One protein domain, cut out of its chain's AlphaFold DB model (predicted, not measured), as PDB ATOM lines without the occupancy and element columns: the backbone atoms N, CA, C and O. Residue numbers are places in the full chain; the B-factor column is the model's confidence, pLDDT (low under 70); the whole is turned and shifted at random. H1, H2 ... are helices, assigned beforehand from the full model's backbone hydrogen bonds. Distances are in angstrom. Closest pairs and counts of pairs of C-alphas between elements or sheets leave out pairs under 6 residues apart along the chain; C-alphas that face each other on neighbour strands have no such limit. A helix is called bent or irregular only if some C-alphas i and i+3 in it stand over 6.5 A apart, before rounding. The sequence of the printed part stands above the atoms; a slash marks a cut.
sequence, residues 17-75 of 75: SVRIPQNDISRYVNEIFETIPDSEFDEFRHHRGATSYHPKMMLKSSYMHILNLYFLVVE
ATOM      1  N   SER A  17     -17.615 -36.140 -10.489       57.72
ATOM      2  CA  SER A  17     -18.312 -37.260 -11.129       57.72
ATOM      3  C   SER A  17     -19.708 -36.880 -11.631       57.72
ATOM      4  O   SER A  17     -20.123 -37.393 -12.662       57.72
ATOM      5  N   VAL A  18     -20.418 -35.953 -10.980       60.59
ATOM      6  CA  VAL A  18     -21.741 -35.480 -11.436       60.59
ATOM      7  C   VAL A  18     -21.648 -34.723 -12.765       60.59
ATOM      8  O   VAL A  18     -22.618 -34.656 -13.515       60.59
ATOM      9  N   ARG A  19     -20.476 -34.160 -13.088       68.00
ATOM     10  CA  ARG A  19     -20.267 -33.363 -14.305       68.00
ATOM     11  C   ARG A  19     -19.775 -34.165 -15.504       68.00
ATOM     12  O   ARG A  19     -19.924 -33.691 -16.624       68.00
ATOM     13  N   ILE A  20     -19.199 -35.344 -15.284       78.56
ATOM     14  CA  ILE A  20     -18.667 -36.191 -16.356       78.56
ATOM     15  C   ILE A  20     -19.746 -37.213 -16.742       78.56
ATOM     16  O   ILE A  20     -20.121 -38.021 -15.883       78.56
ATOM     17  N   PRO A  21     -20.244 -37.222 -17.994       84.06
ATOM     18  CA  PRO A  21     -21.234 -38.199 -18.451       84.06
ATOM     19  C   PRO A  21     -20.802 -39.641 -18.158       84.06
ATOM     20  O   PRO A  21     -19.614 -39.952 -18.150       84.06
ATOM     21  N   GLN A  22     -21.755 -40.548 -17.922       83.44
ATOM     22  CA  GLN A  22     -21.427 -41.963 -17.686       83.44
ATOM     23  C   GLN A  22     -20.764 -42.627 -18.901       83.44
ATOM     24  O   GLN A  22     -19.896 -43.469 -18.723       83.44
ATOM     25  N   ASN A  23     -21.119 -42.204 -20.116       84.19
ATOM     26  CA  ASN A  23     -20.525 -42.698 -21.359       84.19
ATOM     27  C   ASN A  23     -19.263 -41.921 -21.788       84.19
ATOM     28  O   ASN A  23     -18.855 -41.978 -22.945       84.19
ATOM     29  N   ASP A  24     -18.681 -41.126 -20.892       86.19
ATOM     30  CA  ASP A  24     -17.490 -40.356 -21.220       86.19
ATOM     31  C   ASP A  24     -16.249 -41.254 -21.277       86.19
ATOM     32  O   ASP A  24     -16.001 -42.078 -20.394       86.19
ATOM     33  N   ILE A  25     -15.429 -41.047 -22.304       85.50
ATOM     34  CA  ILE A  25     -14.196 -41.801 -22.547       85.50
ATOM     35  C   ILE A  25     -13.224 -41.703 -21.358       85.50
ATOM     36  O   ILE A  25     -12.520 -42.667 -21.046       85.50
ATOM     37  N   SER A  26     -13.216 -40.579 -20.634       86.31
ATOM     38  CA  SER A  26     -12.375 -40.387 -19.448       86.31
ATOM     39  C   SER A  26     -12.683 -41.354 -18.306       86.31
ATOM     40  O   SER A  26     -11.772 -41.691 -17.543       86.31
ATOM     41  N   ARG A  27     -13.924 -41.852 -18.206       88.12
ATOM     42  CA  ARG A  27     -14.306 -42.872 -17.219       88.12
ATOM     43  C   ARG A  27     -13.749 -44.235 -17.579       88.12
ATOM     44  O   ARG A  27     -13.094 -44.841 -16.741       88.12
ATOM     45  N   TYR A  28     -13.916 -44.659 -18.829       88.94
ATOM     46  CA  TYR A  28     -13.369 -45.934 -19.294       88.94
ATOM     47  C   TYR A  28     -11.851 -45.975 -19.148       88.94
ATOM     48  O   TYR A  28     -11.287 -46.943 -18.648       88.94
ATOM     49  N   VAL A  29     -11.174 -44.886 -19.509       89.38
ATOM     50  CA  VAL A  29      -9.726 -44.791 -19.319       89.38
ATOM     51  C   VAL A  29      -9.353 -44.793 -17.838       89.38
ATOM     52  O   VAL A  29      -8.386 -45.451 -17.470       89.38
ATOM     53  N   ASN A  30     -10.102 -44.103 -16.969       90.56
ATOM     54  CA  ASN A  30      -9.886 -44.202 -15.527       90.56
ATOM     55  C   ASN A  30      -9.986 -45.648 -15.040       90.56
ATOM     56  O   ASN A  30      -9.078 -46.105 -14.363       90.56
ATOM     57  N   GLU A  31     -11.054 -46.356 -15.399       91.50
ATOM     58  CA  GLU A  31     -11.265 -47.748 -15.002       91.50
ATOM     59  C   GLU A  31     -10.107 -48.640 -15.450       91.50
ATOM     60  O   GLU A  31      -9.559 -49.368 -14.629       91.50
ATOM     61  N   ILE A  32      -9.656 -48.504 -16.703       91.38
ATOM     62  CA  ILE A  32      -8.487 -49.232 -17.220       91.38
ATOM     63  C   ILE A  32      -7.243 -48.937 -16.375       91.38
ATOM     64  O   ILE A  32      -6.580 -49.868 -15.922       91.38
ATOM     65  N   PHE A  33      -6.929 -47.666 -16.109       91.81
ATOM     66  CA  PHE A  33      -5.753 -47.314 -15.308       91.81
ATOM     67  C   PHE A  33      -5.859 -47.757 -13.848       91.81
ATOM     68  O   PHE A  33      -4.834 -48.068 -13.248       91.81
ATOM     69  N   GLU A  34      -7.062 -47.819 -13.275       91.94
ATOM     70  CA  GLU A  34      -7.253 -48.340 -11.919       91.94
ATOM     71  C   GLU A  34      -7.047 -49.855 -11.823       91.94
ATOM     72  O   GLU A  34      -6.673 -50.335 -10.756       91.94
ATOM     73  N   THR A  35      -7.203 -50.607 -12.921       93.88
ATOM     74  CA  THR A  35      -6.866 -52.043 -12.929       93.88
ATOM     75  C   THR A  35      -5.363 -52.326 -12.875       93.88
ATOM     76  O   THR A  35      -4.969 -53.432 -12.511       93.88
ATOM     77  N   ILE A  36      -4.518 -51.347 -13.221       92.88
ATOM     78  CA  ILE A  36      -3.062 -51.510 -13.205       92.88
ATOM     79  C   ILE A  36      -2.574 -51.415 -11.752       92.88
ATOM     80  O   ILE A  36      -2.852 -50.406 -11.089       92.88
ATOM     81  N   PRO A  37      -1.843 -52.428 -11.246       92.62
ATOM     82  CA  PRO A  37      -1.352 -52.402  -9.879       92.62
ATOM     83  C   PRO A  37      -0.288 -51.318  -9.700       92.62
ATOM     84  O   PRO A  37       0.550 -51.087 -10.570       92.62
ATOM     85  N   ASP A  38      -0.299 -50.666  -8.535       88.12
ATOM     86  CA  ASP A  38       0.606 -49.547  -8.252       88.12
ATOM     87  C   ASP A  38       2.094 -49.956  -8.279       88.12
ATOM     88  O   ASP A  38       2.946 -49.114  -8.554       88.12
ATOM     89  N   SER A  39       2.399 -51.243  -8.075       89.94
ATOM     90  CA  SER A  39       3.755 -51.803  -8.155       89.94
ATOM     91  C   SER A  39       4.395 -51.653  -9.535       89.94
ATOM     92  O   SER A  39       5.607 -51.490  -9.631       89.94
ATOM     93  N   GLU A  40       3.598 -51.641 -10.608       90.56
ATOM     94  CA  GLU A  40       4.096 -51.397 -11.975       90.56
ATOM     95  C   GLU A  40       4.626 -49.967 -12.142       90.56
ATOM     96  O   GLU A  40       5.358 -49.662 -13.082       90.56
ATOM     97  N   PHE A  41       4.264 -49.066 -11.224       88.38
ATOM     98  CA  PHE A  41       4.711 -47.683 -11.239       88.38
ATOM     99  C   PHE A  41       5.916 -47.420 -10.334       88.38
ATOM    100  O   PHE A  41       6.422 -46.294 -10.353       88.38
ATOM    101  N   ASP A  42       6.380 -48.405  -9.558       86.94
ATOM    102  CA  ASP A  42       7.428 -48.210  -8.549       86.94
ATOM    103  C   ASP A  42       8.764 -47.773  -9.154       86.94
ATOM    104  O   ASP A  42       9.435 -46.919  -8.577       86.94
ATOM    105  N   GLU A  43       9.105 -48.252 -10.353       85.88
ATOM    106  CA  GLU A  43      10.314 -47.836 -11.081       85.88
ATOM    107  C   GLU A  43      10.317 -46.330 -11.408       85.88
ATOM    108  O   GLU A  43      11.361 -45.677 -11.403       85.88
ATOM    109  N   PHE A  44       9.138 -45.739 -11.629       83.31
ATOM    110  CA  PHE A  44       8.991 -44.310 -11.925       83.31
ATOM    111  C   PHE A  44       8.948 -43.438 -10.662       83.31
ATOM    112  O   PHE A  44       8.927 -42.201 -10.747       83.31
ATOM    113  N   ARG A  45       8.904 -44.048  -9.472       81.75
ATOM    114  CA  ARG A  45       8.902 -43.320  -8.201       81.75
ATOM    115  C   ARG A  45      10.338 -42.982  -7.826       81.75
ATOM    116  O   ARG A  45      11.211 -43.834  -7.737       81.75
ATOM    117  N   HIS A  46      10.590 -41.711  -7.534       78.62
ATOM    118  CA  HIS A  46      11.892 -41.320  -7.011       78.62
ATOM    119  C   HIS A  46      11.986 -41.736  -5.541       78.62
ATOM    120  O   HIS A  46      11.250 -41.232  -4.698       78.62
ATOM    121  N   HIS A  47      12.932 -42.617  -5.213       72.38
ATOM    122  CA  HIS A  47      13.175 -43.036  -3.826       72.38
ATOM    123  C   HIS A  47      13.924 -41.986  -2.981       72.38
ATOM    124  O   HIS A  47      14.043 -42.143  -1.769       72.38
ATOM    125  N   ARG A  48      14.459 -40.918  -3.597       70.19
ATOM    126  CA  ARG A  48      15.264 -39.876  -2.927       70.19
ATOM    127  C   ARG A  48      14.634 -38.479  -2.998       70.19
ATOM    128  O   ARG A  48      15.291 -37.522  -3.396       70.19
ATOM    129  N   GLY A  49      13.368 -38.355  -2.607       71.12
ATOM    130  CA  GLY A  49      12.687 -37.064  -2.465       71.12
ATOM    131  C   GLY A  49      11.216 -37.114  -2.867       71.12
ATOM    132  O   GLY A  49      10.709 -38.159  -3.266       71.12
ATOM    133  N   ALA A  50      10.525 -35.978  -2.764       67.94
ATOM    134  CA  ALA A  50       9.167 -35.855  -3.281       67.94
ATOM    135  C   ALA A  50       9.203 -35.831  -4.816       67.94
ATOM    136  O   ALA A  50       9.905 -35.014  -5.414       67.94
ATOM    137  N   THR A  51       8.457 -36.728  -5.459       69.56
ATOM    138  CA  THR A  51       8.290 -36.704  -6.913       69.56
ATOM    139  C   THR A  51       7.495 -35.462  -7.318       69.56
ATOM    140  O   THR A  51       6.528 -35.088  -6.657       69.56
ATOM    141  N   SER A  52       7.872 -34.820  -8.425       78.31
ATOM    142  CA  SER A  52       7.121 -33.681  -8.979       78.31
ATOM    143  C   SER A  52       5.762 -34.084  -9.565       78.31
ATOM    144  O   SER A  52       4.917 -33.229  -9.814       78.31
ATOM    145  N   TYR A  53       5.540 -35.382  -9.778       83.69
ATOM    146  CA  TYR A  53       4.309 -35.954 -10.310       83.69
ATOM    147  C   TYR A  53       4.012 -37.320  -9.679       83.69
ATOM    148  O   TYR A  53       4.900 -37.992  -9.150       83.69
ATOM    149  N   HIS A  54       2.751 -37.748  -9.761       87.25
ATOM    150  CA  HIS A  54       2.345 -39.119  -9.455       87.25
ATOM    151  C   HIS A  54       2.325 -39.930 -10.762       87.25
ATOM    152  O   HIS A  54       1.533 -39.578 -11.642       87.25
ATOM    153  N   PRO A  55       3.142 -40.993 -10.927       88.81
ATOM    154  CA  PRO A  55       3.310 -41.677 -12.216       88.81
ATOM    155  C   PRO A  55       1.991 -42.130 -12.860       88.81
ATOM    156  O   PRO A  55       1.724 -41.802 -14.014       88.81
ATOM    157  N   LYS A  56       1.103 -42.757 -12.075       90.19
ATOM    158  CA  LYS A  56      -0.228 -43.202 -12.530       90.19
ATOM    159  C   LYS A  56      -1.108 -42.050 -13.037       90.19
ATOM    160  O   LYS A  56      -1.774 -42.162 -14.060       90.19
ATOM    161  N   MET A  57      -1.075 -40.906 -12.350       90.19
ATOM    162  CA  MET A  57      -1.878 -39.732 -12.716       90.19
ATOM    163  C   MET A  57      -1.308 -39.021 -13.941       90.19
ATOM    164  O   MET A  57      -2.066 -38.556 -14.792       90.19
ATOM    165  N   MET A  58       0.021 -38.951 -14.037       91.19
ATOM    166  CA  MET A  58       0.703 -38.387 -15.196       91.19
ATOM    167  C   MET A  58       0.361 -39.192 -16.449       91.19
ATOM    168  O   MET A  58      -0.079 -38.607 -17.434       91.19
ATOM    169  N   LEU A  59       0.458 -40.525 -16.378       91.56
ATOM    170  CA  LEU A  59       0.148 -41.410 -17.498       91.56
ATOM    171  C   LEU A  59      -1.303 -41.260 -17.966       91.56
ATOM    172  O   LEU A  59      -1.562 -41.131 -19.163       91.56
ATOM    173  N   LYS A  60      -2.245 -41.178 -17.023       92.06
ATOM    174  CA  LYS A  60      -3.659 -40.948 -17.327       92.06
ATOM    175  C   LYS A  60      -3.896 -39.612 -18.044       92.06
ATOM    176  O   LYS A  60      -4.645 -39.566 -19.017       92.06
ATOM    177  N   SER A  61      -3.240 -38.538 -17.597       89.38
ATOM    178  CA  SER A  61      -3.324 -37.214 -18.233       89.38
ATOM    179  C   SER A  61      -2.720 -37.212 -19.644       89.38
ATOM    180  O   SER A  61      -3.334 -36.712 -20.588       89.38
ATOM    181  N   SER A  62      -1.554 -37.840 -19.818       90.50
ATOM    182  CA  SER A  62      -0.899 -37.979 -21.122       90.50
ATOM    183  C   SER A  62      -1.753 -38.779 -22.106       90.50
ATOM    184  O   SER A  62      -1.921 -38.358 -23.248       90.50
ATOM    185  N   TYR A  63      -2.348 -39.891 -21.664       92.12
ATOM    186  CA  TYR A  63      -3.212 -40.719 -22.506       92.12
ATOM    187  C   TYR A  63      -4.486 -39.978 -22.933       92.12
ATOM    188  O   TYR A  63      -4.848 -40.013 -24.106       92.12
ATOM    189  N   MET A  64      -5.128 -39.249 -22.010       89.81
ATOM    190  CA  MET A  64      -6.265 -38.371 -22.328       89.81
ATOM    191  C   MET A  64      -5.918 -37.353 -23.415       89.81
ATOM    192  O   MET A  64      -6.683 -37.170 -24.360       89.81
ATOM    193  N   HIS A  65      -4.763 -36.695 -23.288       89.38
ATOM    194  CA  HIS A  65      -4.317 -35.692 -24.252       89.38
ATOM    195  C   HIS A  65      -4.060 -36.307 -25.632       89.38
ATOM    196  O   HIS A  65      -4.512 -35.775 -26.640       89.38
ATOM    197  N   ILE A  66      -3.381 -37.455 -25.673       90.31
ATOM    198  CA  ILE A  66      -3.103 -38.190 -26.909       90.31
ATOM    199  C   ILE A  66      -4.406 -38.616 -27.594       90.31
ATOM    200  O   ILE A  66      -4.571 -38.395 -28.789       90.31
ATOM    201  N   LEU A  67      -5.353 -39.185 -26.847       88.69
ATOM    202  CA  LEU A  67      -6.632 -39.632 -27.394       88.69
ATOM    203  C   LEU A  67      -7.468 -38.466 -27.943       88.69
ATOM    204  O   LEU A  67      -8.104 -38.603 -28.983       88.69
ATOM    205  N   ASN A  68      -7.419 -37.308 -27.279       87.25
ATOM    206  CA  ASN A  68      -8.054 -36.083 -27.761       87.25
ATOM    207  C   ASN A  68      -7.414 -35.587 -29.071       87.25
ATOM    208  O   ASN A  68      -8.132 -35.280 -30.020       87.25
ATOM    209  N   LEU A  69      -6.077 -35.592 -29.158       86.00
ATOM    210  CA  LEU A  69      -5.358 -35.264 -30.393       86.00
ATOM    211  C   LEU A  69      -5.722 -36.218 -31.537       86.00
ATOM    212  O   LEU A  69      -5.942 -35.760 -32.652       86.00
ATOM    213  N   TYR A  70      -5.820 -37.524 -31.273       87.06
ATOM    214  CA  TYR A  70      -6.255 -38.493 -32.282       87.06
ATOM    215  C   TYR A  70      -7.672 -38.208 -32.781       87.06
ATOM    216  O   TYR A  70      -7.901 -38.249 -33.984       87.06
ATOM    217  N   PHE A  71      -8.605 -37.890 -31.881       86.00
ATOM    218  CA  PHE A  71      -9.977 -37.548 -32.256       86.00
ATOM    219  C   PHE A  71     -10.028 -36.306 -33.160       86.00
ATOM    220  O   PHE A  71     -10.690 -36.323 -34.188       86.00
ATOM    221  N   LEU A  72      -9.245 -35.272 -32.838       81.31
ATOM    222  CA  LEU A  72      -9.194 -34.019 -33.600       81.31
ATOM    223  C   LEU A  72      -8.475 -34.127 -34.960       81.31
ATOM    224  O   LEU A  72      -8.650 -33.262 -35.809       81.31
ATOM    225  N   VAL A  73      -7.628 -35.140 -35.159       79.00
ATOM    226  CA  VAL A  73      -6.908 -35.374 -36.428       79.00
ATOM    227  C   VAL A  73      -7.690 -36.289 -37.376       79.00
ATOM    228  O   VAL A  73      -7.428 -36.294 -38.579       79.00
ATOM    229  N   VAL A  74      -8.607 -37.098 -36.841       76.31
ATOM    230  CA  VAL A  74      -9.376 -38.092 -37.606       76.31
ATOM    231  C   VAL A  74     -10.761 -37.569 -38.025       76.31
ATOM    232  O   VAL A  74     -11.339 -38.120 -38.961       76.31
ATOM    233  N   GLU A  75     -11.266 -36.502 -37.397       62.12
ATOM    234  CA  GLU A  75     -12.420 -35.709 -37.868       62.12
ATOM    235  C   GLU A  75     -12.007 -34.574 -38.820       62.12
ATOM    236  O   GLU A  75     -12.736 -34.359 -39.817       62.12
TER     237      GLU A  75
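What this domain is: This is residues 17 to 75 of the 75 residues of the protein "Transposase for IS1272" of Staphylococcus aureus (UniProt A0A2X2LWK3). A long helix, H3, makes most of one side of an elongated, loose body; the shorter H1 packs beside residues 56 to 64 of it, running the opposite way, and the short, irregular H2 sits across the beginning of H3. At one end the loop of residues 46 to 52 sticks out, at the other residues 69 to 75, of which 69 to 74 belong to H3; residues 18 to 24, before H1, also stand free. The printed part has 59 residues with three named helices, in the order H1, H2, H3, and no named strand, and its class is all helix. It is loose, with a radius of gyration of the C-alphas of 14.1 A, and spans 44 by 26 by 19 A.

How they stand to each other: Start with H1, residues 25 to 35, and compare it with H3, residues 55 to 74. They touch, H3 with residues 56 to 64 alone, and you will find their closest C-alphas, those of Phe 33 and Lys 60, 7.0 A apart. The two run opposite ways at a shallow tilt of 34 degrees, only just short of steep. Next along the printed part is H2, residues 38 to 44, which is apart from H1 although a tight link joins them. H2 touches H3, which meets it with residues 55 to 56 alone; the closest C-alphas, those of Phe 41 and Pro 55, are 6.2 A apart. The lines of H2 and H3 stand about perpendicular, at 88 degrees, and that of H2 is a rough one. In H1 and H3 every O i to N i+4 pair is within hydrogen-bond range; in H2 0 of 3 are, while 3 of its 4 O i to N i+3 pairs are within range.

Where its parts are: Find C-alpha 25 at (-14.196, -41.801, -22.547); from there H1 runs 15.8 A to C-alpha 35. H2 covers residues 38 to 44, 10.5 A from first to last C-alpha, and is irregular: C-alphas 40 and 43 are 7.2 A apart. Then look for C-alpha 55 at (3.310, -41.677, -12.216), where H3 begins; it runs 28.6 A to C-alpha 74 at (-9.376, -38.092, -37.606).

The domain as a whole: The two C-alphas farthest apart are those of Arg 48 and Glu 75, 44.8 A. Without the stretches that stand free, the body of 38 residues spans 27 by 17 by 17 A. The printed part has no cut and ends at residue 75, the chain's last. The link from H2 to H3, 10 residues, is short, and no link is long. The mean pLDDT of the printed part is 84.2; in the B-factor column, residues 17 to 19, 50 to 51 and 75 of this model are under 70.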